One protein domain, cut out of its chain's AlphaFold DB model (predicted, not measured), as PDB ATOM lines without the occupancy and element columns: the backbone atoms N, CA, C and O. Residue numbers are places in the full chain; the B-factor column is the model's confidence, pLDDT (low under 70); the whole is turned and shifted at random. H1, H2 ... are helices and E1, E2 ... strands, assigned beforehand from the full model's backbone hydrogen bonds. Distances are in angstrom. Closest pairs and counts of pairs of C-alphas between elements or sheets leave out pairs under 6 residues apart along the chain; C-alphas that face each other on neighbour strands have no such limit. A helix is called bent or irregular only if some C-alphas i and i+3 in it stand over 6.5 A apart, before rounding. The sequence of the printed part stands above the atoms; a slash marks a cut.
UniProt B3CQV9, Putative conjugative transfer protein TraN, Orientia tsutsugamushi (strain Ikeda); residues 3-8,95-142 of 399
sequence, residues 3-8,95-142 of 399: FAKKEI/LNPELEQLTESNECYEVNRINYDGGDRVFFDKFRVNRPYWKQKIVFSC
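This is residues 3 to 8 and 95 to 142 of the 399 residues of the protein "Putative conjugative transfer protein TraN" of Orientia tsutsugamushi (strain Ikeda) (UniProt B3CQV9). A long two-stranded antiparallel ribbon, sharply bent, makes the frame: its longer arm is the strand pair E2 and E5, its shorter arm the hairpin E3 and E4, with E2 running on into E3 at 88 degrees. The short helix H1 sits beside E5, on the side away from E2, near the far end of the longer arm, and E1 begins in the hollow of the bend and runs outward. The printed part has 54 residues, with five named strands and one named helix in the order E1, H1, E2, E3, E4, E5, and its class is mixed, helices and strands. The two sheets, E2 - E5 and E3 - E4, are each antiparallel. The whole is flat and only just loose, close to extended, with a radius of gyration of the C-alphas of 14.9 A and spans of 43 by 24 by 11 A.

E2, residues 107 to 116, is the longest strand, 26.6 A from C-alpha 107 at (23.533, -20.950, 24.082) to C-alpha 116. Its neighbour E5, residues 135 to 142, is 22.2 A long and ends with C-alpha 142 at (18.896, -22.265, 21.015). E3, residues 119 to 123, measures 13.1 A, and E4, residues 127 to 131, measures 12.7 A. H1, residues 97 to 105, is 12.6 A long. E1, residues 3 to 8, is 16.2 A long and begins with C-alpha 3 at (28.926, -21.169, -1.711).

E2 and E5 are antiparallel at 157 degrees, with N 109 and O 141 as well as N 114 and O 137 within hydrogen-bond range at 2.8 A. E2 bends by 51 degrees at residue 111. E2 runs on into E3 across a break of 2 residues. E3 and E4 form an antiparallel hairpin at 152 degrees, with N 121 and O 129 at 2.9 A. The closest C-alphas of H1 and E5 are those of Thr 103 and Cys 142, 7.0 A apart. In H1 every O i to N i+4 pair is within hydrogen-bond range. The closest C-alphas of E1 and E5 are those of Phe 3 and Lys 135, 6.2 A apart. Those of E1 and E3 are Lys 5 and Phe 123, at 7.6 A. E1 pairs with no named strand, and E1 and H1 are apart.

The two C-alphas farthest apart, those of Glu 107 and Lys 126, are 43.6 A from each other. Residues 9 to 94 are not printed, and C-alphas 8 and 95 are 21.6 A apart across the cut. The links H1 to E2, E2 to E3, E3 to E4 and E4 to E5 are tight. The mean pLDDT of the printed part is 77.2, and residues 4 to 8, 109 and 142 are under 70.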
ATOM      1  N   PHE A   3      27.582 -21.278  -1.191       75.12
ATOM      2  CA  PHE A   3      28.926 -21.169  -1.711       75.12
ATOM      3  C   PHE A   3      28.976 -20.080  -2.783       75.12
ATOM      4  O   PHE A   3      28.165 -20.053  -3.710       75.12
ATOM      5  N   ALA A   4      29.960 -19.201  -2.668       67.38
ATOM      6  CA  ALA A   4      30.188 -18.098  -3.577       67.38
ATOM      7  C   ALA A   4      31.633 -18.116  -4.089       67.38
ATOM      8  O   ALA A   4      32.563 -18.552  -3.409       67.38
ATOM      9  N   LYS A   5      31.805 -17.611  -5.310       67.38
ATOM     10  CA  LYS A   5      33.098 -17.467  -5.978       67.38
ATOM     11  C   LYS A   5      33.210 -16.030  -6.476       67.38
ATOM     12  O   LYS A   5      32.253 -15.515  -7.052       67.38
ATOM     13  N   LYS A   6      34.336 -15.360  -6.229       63.91
ATOM     14  CA  LYS A   6      34.587 -14.009  -6.755       63.91
ATOM     15  C   LYS A   6      35.973 -13.936  -7.381       63.91
ATOM     16  O   LYS A   6      36.943 -14.408  -6.794       63.91
ATOM     17  N   GLU A   7      36.041 -13.357  -8.573       62.25
ATOM     18  CA  GLU A   7      37.294 -13.081  -9.266       62.25
ATOM     19  C   GLU A   7      37.966 -11.871  -8.606       62.25
ATOM     20  O   GLU A   7      37.340 -10.822  -8.424       62.25
ATOM     21  N   ILE A   8      39.220 -12.035  -8.183       57.38
ATOM     22  CA  ILE A   8      40.045 -10.952  -7.652       57.38
ATOM     23  C   ILE A   8      41.128 -10.675  -8.670       57.38
ATOM     24  O   ILE A   8      42.027 -11.488  -8.854       57.38
ATOM     25  N   LEU A  95      23.644 -16.362   4.388       80.75
ATOM     26  CA  LEU A  95      22.433 -15.763   3.821       80.75
ATOM     27  C   LEU A  95      21.615 -15.011   4.883       80.75
ATOM     28  O   LEU A  95      20.992 -14.009   4.562       80.75
ATOM     29  N   ASN A  96      21.679 -15.453   6.146       80.44
ATOM     30  CA  ASN A  96      20.887 -14.910   7.254       80.44
ATOM     31  C   ASN A  96      21.827 -14.463   8.395       80.44
ATOM     32  O   ASN A  96      22.006 -15.210   9.360       80.44
ATOM     33  N   PRO A  97      22.484 -13.293   8.283       75.81
ATOM     34  CA  PRO A  97      23.471 -12.831   9.266       75.81
ATOM     35  C   PRO A  97      22.871 -12.570  10.658       75.81
ATOM     36  O   PRO A  97      23.548 -12.765  11.662       75.81
ATOM     37  N   GLU A  98      21.594 -12.196  10.741       77.12
ATOM     38  CA  GLU A  98      20.900 -11.975  12.020       77.12
ATOM     39  C   GLU A  98      20.760 -13.268  12.836       77.12
ATOM     40  O   GLU A  98      21.018 -13.285  14.037       77.12
ATOM     41  N   LEU A  99      20.419 -14.383  12.176       76.56
ATOM     42  CA  LEU A  99      20.344 -15.693  12.832       76.56
ATOM     43  C   LEU A  99      21.722 -16.153  13.315       76.56
ATOM     44  O   LEU A  99      21.831 -16.767  14.371       76.56
ATOM     45  N   GLU A 100      22.781 -15.828  12.572       74.12
ATOM     46  CA  GLU A 100      24.154 -16.099  13.000       74.12
ATOM     47  C   GLU A 100      24.491 -15.326  14.283       74.12
ATOM     48  O   GLU A 100      24.970 -15.929  15.243       74.12
ATOM     49  N   GLN A 101      24.153 -14.037  14.361       72.38
ATOM     50  CA  GLN A 101      24.357 -13.247  15.577       72.38
ATOM     51  C   GLN A 101      23.608 -13.838  16.780       72.38
ATOM     52  O   GLN A 101      24.161 -13.912  17.878       72.38
ATOM     53  N   LEU A 102      22.380 -14.322  16.575       73.69
ATOM     54  CA  LEU A 102      21.605 -14.971  17.635       73.69
ATOM     55  C   LEU A 102      22.229 -16.264  18.132       73.69
ATOM     56  O   LEU A 102      22.172 -16.531  19.333       73.69
ATOM     57  N   THR A 103      22.841 -17.046  17.242       73.00
ATOM     58  CA  THR A 103      23.572 -18.248  17.658       73.00
ATOM     59  C   THR A 103      24.803 -17.937  18.502       73.00
ATOM     60  O   THR A 103      25.239 -18.771  19.289       73.00
ATOM     61  N   GLU A 104      25.358 -16.734  18.368       70.31
ATOM     62  CA  GLU A 104      26.561 -16.317  19.088       70.31
ATOM     63  C   GLU A 104      26.246 -15.658  20.432       70.31
ATOM     64  O   GLU A 104      27.014 -15.830  21.386       70.31
ATOM     65  N   SER A 105      25.122 -14.935  20.512       70.00
ATOM     66  CA  SER A 105      24.649 -14.290  21.738       70.00
ATOM     67  C   SER A 105      23.928 -15.237  22.696       70.00
ATOM     68  O   SER A 105      23.770 -14.893  23.864       70.00
ATOM     69  N   ASN A 106      23.470 -16.397  22.218       71.75
ATOM     70  CA  ASN A 106      22.725 -17.377  23.008       71.75
ATOM     71  C   ASN A 106      23.454 -18.723  23.063       71.75
ATOM     72  O   ASN A 106      24.393 -18.989  22.309       71.75
ATOM     73  N   GLU A 107      23.010 -19.594  23.964       70.38
ATOM     74  CA  GLU A 107      23.533 -20.950  24.082       70.38
ATOM     75  C   GLU A 107      22.825 -21.842  23.056       70.38
ATOM     76  O   GLU A 107      21.801 -22.469  23.322       70.38
ATOM     77  N   CYS A 108      23.349 -21.835  21.831       70.50
ATOM     78  CA  CYS A 108      22.796 -22.591  20.716       70.50
ATOM     79  C   CYS A 108      23.671 -23.778  20.334       70.50
ATOM     80  O   CYS A 108      24.901 -23.696  20.327       70.50
ATOM     81  N   TYR A 109      23.017 -24.861  19.935       67.94
ATOM     82  CA  TYR A 109      23.654 -26.054  19.409       67.94
ATOM     83  C   TYR A 109      23.062 -26.458  18.066       67.94
ATOM     84  O   TYR A 109      21.876 -26.270  17.802       67.94
ATOM     85  N   GLU A 110      23.906 -26.991  17.189       70.75
ATOM     86  CA  GLU A 110      23.476 -27.491  15.887       70.75
ATOM     87  C   GLU A 110      22.611 -28.747  16.077       70.75
ATOM     88  O   GLU A 110      22.967 -29.648  16.832       70.75
ATOM     89  N   VAL A 111      21.453 -28.791  15.423       73.56
ATOM     90  CA  VAL A 111      20.466 -29.888  15.469       73.56
ATOM     91  C   VAL A 111      20.483 -30.687  14.178       73.56
ATOM     92  O   VAL A 111      20.289 -31.893  14.197       73.56
ATOM     93  N   ASN A 112      20.673 -30.018  13.045       73.69
ATOM     94  CA  ASN A 112      20.669 -30.682  11.753       73.69
ATOM     95  C   ASN A 112      21.413 -29.849  10.711       73.69
ATOM     96  O   ASN A 112      21.470 -28.619  10.800       73.69
ATOM     97  N   ARG A 113      21.907 -30.523   9.676       79.44
ATOM     98  CA  ARG A 113      22.568 -29.930   8.522       79.44
ATOM     99  C   ARG A 113      22.011 -30.553   7.257       79.44
ATOM    100  O   ARG A 113      22.152 -31.746   7.026       79.44
ATOM    101  N   ILE A 114      21.385 -29.721   6.436       86.00
ATOM    102  CA  ILE A 114      20.752 -30.145   5.192       86.00
ATOM    103  C   ILE A 114      21.528 -29.532   4.032       86.00
ATOM    104  O   ILE A 114      21.710 -28.311   3.971       86.00
ATOM    105  N   ASN A 115      21.999 -30.392   3.137       88.62
ATOM    106  CA  ASN A 115      22.762 -30.028   1.952       88.62
ATOM    107  C   ASN A 115      21.818 -29.907   0.753       88.62
ATOM    108  O   ASN A 115      20.924 -30.730   0.586       88.62
ATOM    109  N   TYR A 116      22.025 -28.887  -0.071       89.00
ATOM    110  CA  TYR A 116      21.219 -28.594  -1.252       89.00
ATOM    111  C   TYR A 116      22.120 -28.276  -2.441       89.00
ATOM    112  O   TYR A 116      23.261 -27.837  -2.268       89.00
ATOM    113  N   ASP A 117      21.557 -28.427  -3.639       86.94
ATOM    114  CA  ASP A 117      22.183 -28.100  -4.917       86.94
ATOM    115  C   ASP A 117      23.542 -28.804  -5.082       86.94
ATOM    116  O   ASP A 117      24.571 -28.177  -4.886       86.94
ATOM    117  N   GLY A 118      23.581 -30.101  -5.391       88.81
ATOM    118  CA  GLY A 118      24.828 -30.812  -5.719       88.81
ATOM    119  C   GLY A 118      25.203 -30.720  -7.201       88.81
ATOM    120  O   GLY A 118      24.387 -30.321  -8.028       88.81
ATOM    121  N   GLY A 119      26.431 -31.112  -7.539       89.75
ATOM    122  CA  GLY A 119      26.894 -31.281  -8.918       89.75
ATOM    123  C   GLY A 119      27.810 -30.169  -9.424       89.75
ATOM    124  O   GLY A 119      28.447 -29.449  -8.651       89.75
ATOM    125  N   ASP A 120      27.901 -30.054 -10.745       89.81
ATOM    126  CA  ASP A 120      28.785 -29.103 -11.412       89.81
ATOM    127  C   ASP A 120      28.189 -27.700 -11.483       89.81
ATOM    128  O   ASP A 120      27.019 -27.515 -11.811       89.81
ATOM    129  N   ARG A 121      29.031 -26.690 -11.255       87.88
ATOM    130  CA  ARG A 121      28.746 -25.302 -11.624       87.88
ATOM    131  C   ARG A 121      29.896 -24.732 -12.431       87.88
ATOM    132  O   ARG A 121      31.065 -24.955 -12.113       87.88
ATOM    133  N   VAL A 122      29.547 -23.980 -13.469       81.94
ATOM    134  CA  VAL A 122      30.502 -23.220 -14.271       81.94
ATOM    135  C   VAL A 122      30.540 -21.796 -13.737       81.94
ATOM    136  O   VAL A 122      29.506 -21.162 -13.548       81.94
ATOM    137  N   PHE A 123      31.744 -21.307 -13.470       75.81
ATOM    138  CA  PHE A 123      31.985 -19.940 -13.032       75.81
ATOM    139  C   PHE A 123      32.821 -19.200 -14.068       75.81
ATOM    140  O   PHE A 123      33.813 -19.749 -14.562       75.81
ATOM    141  N   PHE A 124      32.444 -17.947 -14.338       76.06
ATOM    142  CA  PHE A 124      33.127 -17.059 -15.288       76.06
ATOM    143  C   PHE A 124      33.319 -17.709 -16.669       76.06
ATOM    144  O   PHE A 124      34.362 -17.530 -17.292       76.06
ATOM    145  N   ASP A 125      32.366 -18.561 -17.066       76.81
ATOM    146  CA  ASP A 125      32.337 -19.329 -18.320       76.81
ATOM    147  C   ASP A 125      33.585 -20.182 -18.613       76.81
ATOM    148  O   ASP A 125      33.787 -20.650 -19.730       76.81
ATOM    149  N   LYS A 126      34.438 -20.404 -17.604       73.69
ATOM    150  CA  LYS A 126      35.756 -21.042 -17.766       73.69
ATOM    151  C   LYS A 126      36.054 -22.103 -16.719       73.69
ATOM    152  O   LYS A 126      36.773 -23.057 -16.995       73.69
ATOM    153  N   PHE A 127      35.518 -21.961 -15.509       70.75
ATOM    154  CA  PHE A 127      35.868 -22.834 -14.392       70.75
ATOM    155  C   PHE A 127      34.696 -23.727 -14.012       70.75
ATOM    156  O   PHE A 127      33.804 -23.294 -13.281       70.75
ATOM    157  N   ARG A 128      34.729 -24.985 -14.458       79.81
ATOM    158  CA  ARG A 128      33.830 -26.031 -13.962       79.81
ATOM    159  C   ARG A 128      34.341 -26.522 -12.616       79.81
ATOM    160  O   ARG A 128      35.470 -26.985 -12.501       79.81
ATOM    161  N   VAL A 129      33.512 -26.392 -11.594       80.06
ATOM    162  CA  VAL A 129      33.800 -26.898 -10.255       80.06
ATOM    163  C   VAL A 129      32.690 -27.872  -9.900       80.06
ATOM    164  O   VAL A 129      31.519 -27.539 -10.059       80.06
ATOM    165  N   ASN A 130      33.060 -29.059  -9.428       84.00
ATOM    166  CA  ASN A 130      32.126 -30.053  -8.918       84.00
ATOM    167  C   ASN A 130      32.089 -29.982  -7.392       84.00
ATOM    168  O   ASN A 130      33.145 -29.926  -6.756       84.00
ATOM    169  N   ARG A 131      30.894 -29.989  -6.793       78.62
ATOM    170  CA  ARG A 131      30.744 -30.128  -5.339       78.62
ATOM    171  C   ARG A 131      29.578 -31.042  -4.986       78.62
ATOM    172  O   ARG A 131      28.571 -31.048  -5.691       78.62
ATOM    173  N   PRO A 132      29.654 -31.741  -3.842       84.88
ATOM    174  CA  PRO A 132      28.521 -32.512  -3.342       84.88
ATOM    175  C   PRO A 132      27.308 -31.618  -3.034       84.88
ATOM    176  O   PRO A 132      26.176 -32.085  -3.109       84.88
ATOM    177  N   TYR A 133      27.534 -30.344  -2.695       86.56
ATOM    178  CA  TYR A 133      26.492 -29.346  -2.459       86.56
ATOM    179  C   TYR A 133      27.036 -27.913  -2.560       86.56
ATOM    180  O   TYR A 133      28.180 -27.634  -2.195       86.56
ATOM    181  N   TRP A 134      26.185 -26.996  -3.016       86.06
ATOM    182  CA  TRP A 134      26.450 -25.563  -3.172       86.06
ATOM    183  C   TRP A 134      25.707 -24.719  -2.140       86.06
ATOM    184  O   TRP A 134      26.073 -23.569  -1.893       86.06
ATOM    185  N   LYS A 135      24.671 -25.274  -1.510       88.69
ATOM    186  CA  LYS A 135      23.899 -24.621  -0.456       88.69
ATOM    187  C   LYS A 135      23.770 -25.533   0.746       88.69
ATOM    188  O   LYS A 135      23.702 -26.751   0.634       88.69
ATOM    189  N   GLN A 136      23.714 -24.920   1.919       82.69
ATOM    190  CA  GLN A 136      23.589 -25.652   3.166       82.69
ATOM    191  C   GLN A 136      22.711 -24.896   4.154       82.69
ATOM    192  O   GLN A 136      22.956 -23.723   4.458       82.69
ATOM    193  N   LYS A 137      21.697 -25.576   4.688       85.00
ATOM    194  CA  LYS A 137      20.885 -25.091   5.802       85.00
ATOM    195  C   LYS A 137      21.374 -25.762   7.072       85.00
ATOM    196  O   LYS A 137      21.318 -26.981   7.191       85.00
ATOM    197  N   ILE A 138      21.836 -24.952   8.012       77.75
ATOM    198  CA  ILE A 138      22.185 -25.417   9.348       77.75
ATOM    199  C   ILE A 138      21.035 -25.017  10.263       77.75
ATOM    200  O   ILE A 138      20.625 -23.855  10.272       77.75
ATOM    201  N   VAL A 139      20.491 -25.989  10.979       79.50
ATOM    202  CA  VAL A 139      19.414 -25.801  11.946       79.50
ATOM    203  C   VAL A 139      20.037 -25.817  13.329       79.50
ATOM    204  O   VAL A 139      20.725 -26.771  13.683       79.50
ATOM    205  N   PHE A 140      19.787 -24.769  14.105       74.88
ATOM    206  CA  PHE A 140      20.222 -24.667  15.492       74.88
ATOM    207  C   PHE A 140      19.015 -24.753  16.423       74.88
ATOM    208  O   PHE A 140      17.949 -24.230  16.105       74.88
ATOM    209  N   SER A 141      19.205 -25.381  17.578       74.75
ATOM    210  CA  SER A 141      18.337 -25.236  18.741       74.75
ATOM    211  C   SER A 141      19.053 -24.323  19.715       74.75
ATOM    212  O   SER A 141      20.200 -24.568  20.091       74.75
ATOM    213  N   CYS A 142      18.387 -23.242  20.077       69.94
ATOM    214  CA  CYS A 142      18.896 -22.265  21.015       69.94
ATOM    215  C   CYS A 142      18.184 -22.444  22.341       69.94
ATOM    216  O   CYS A 142      16.957 -22.431  22.394       69.94
TER     217      CYS A 142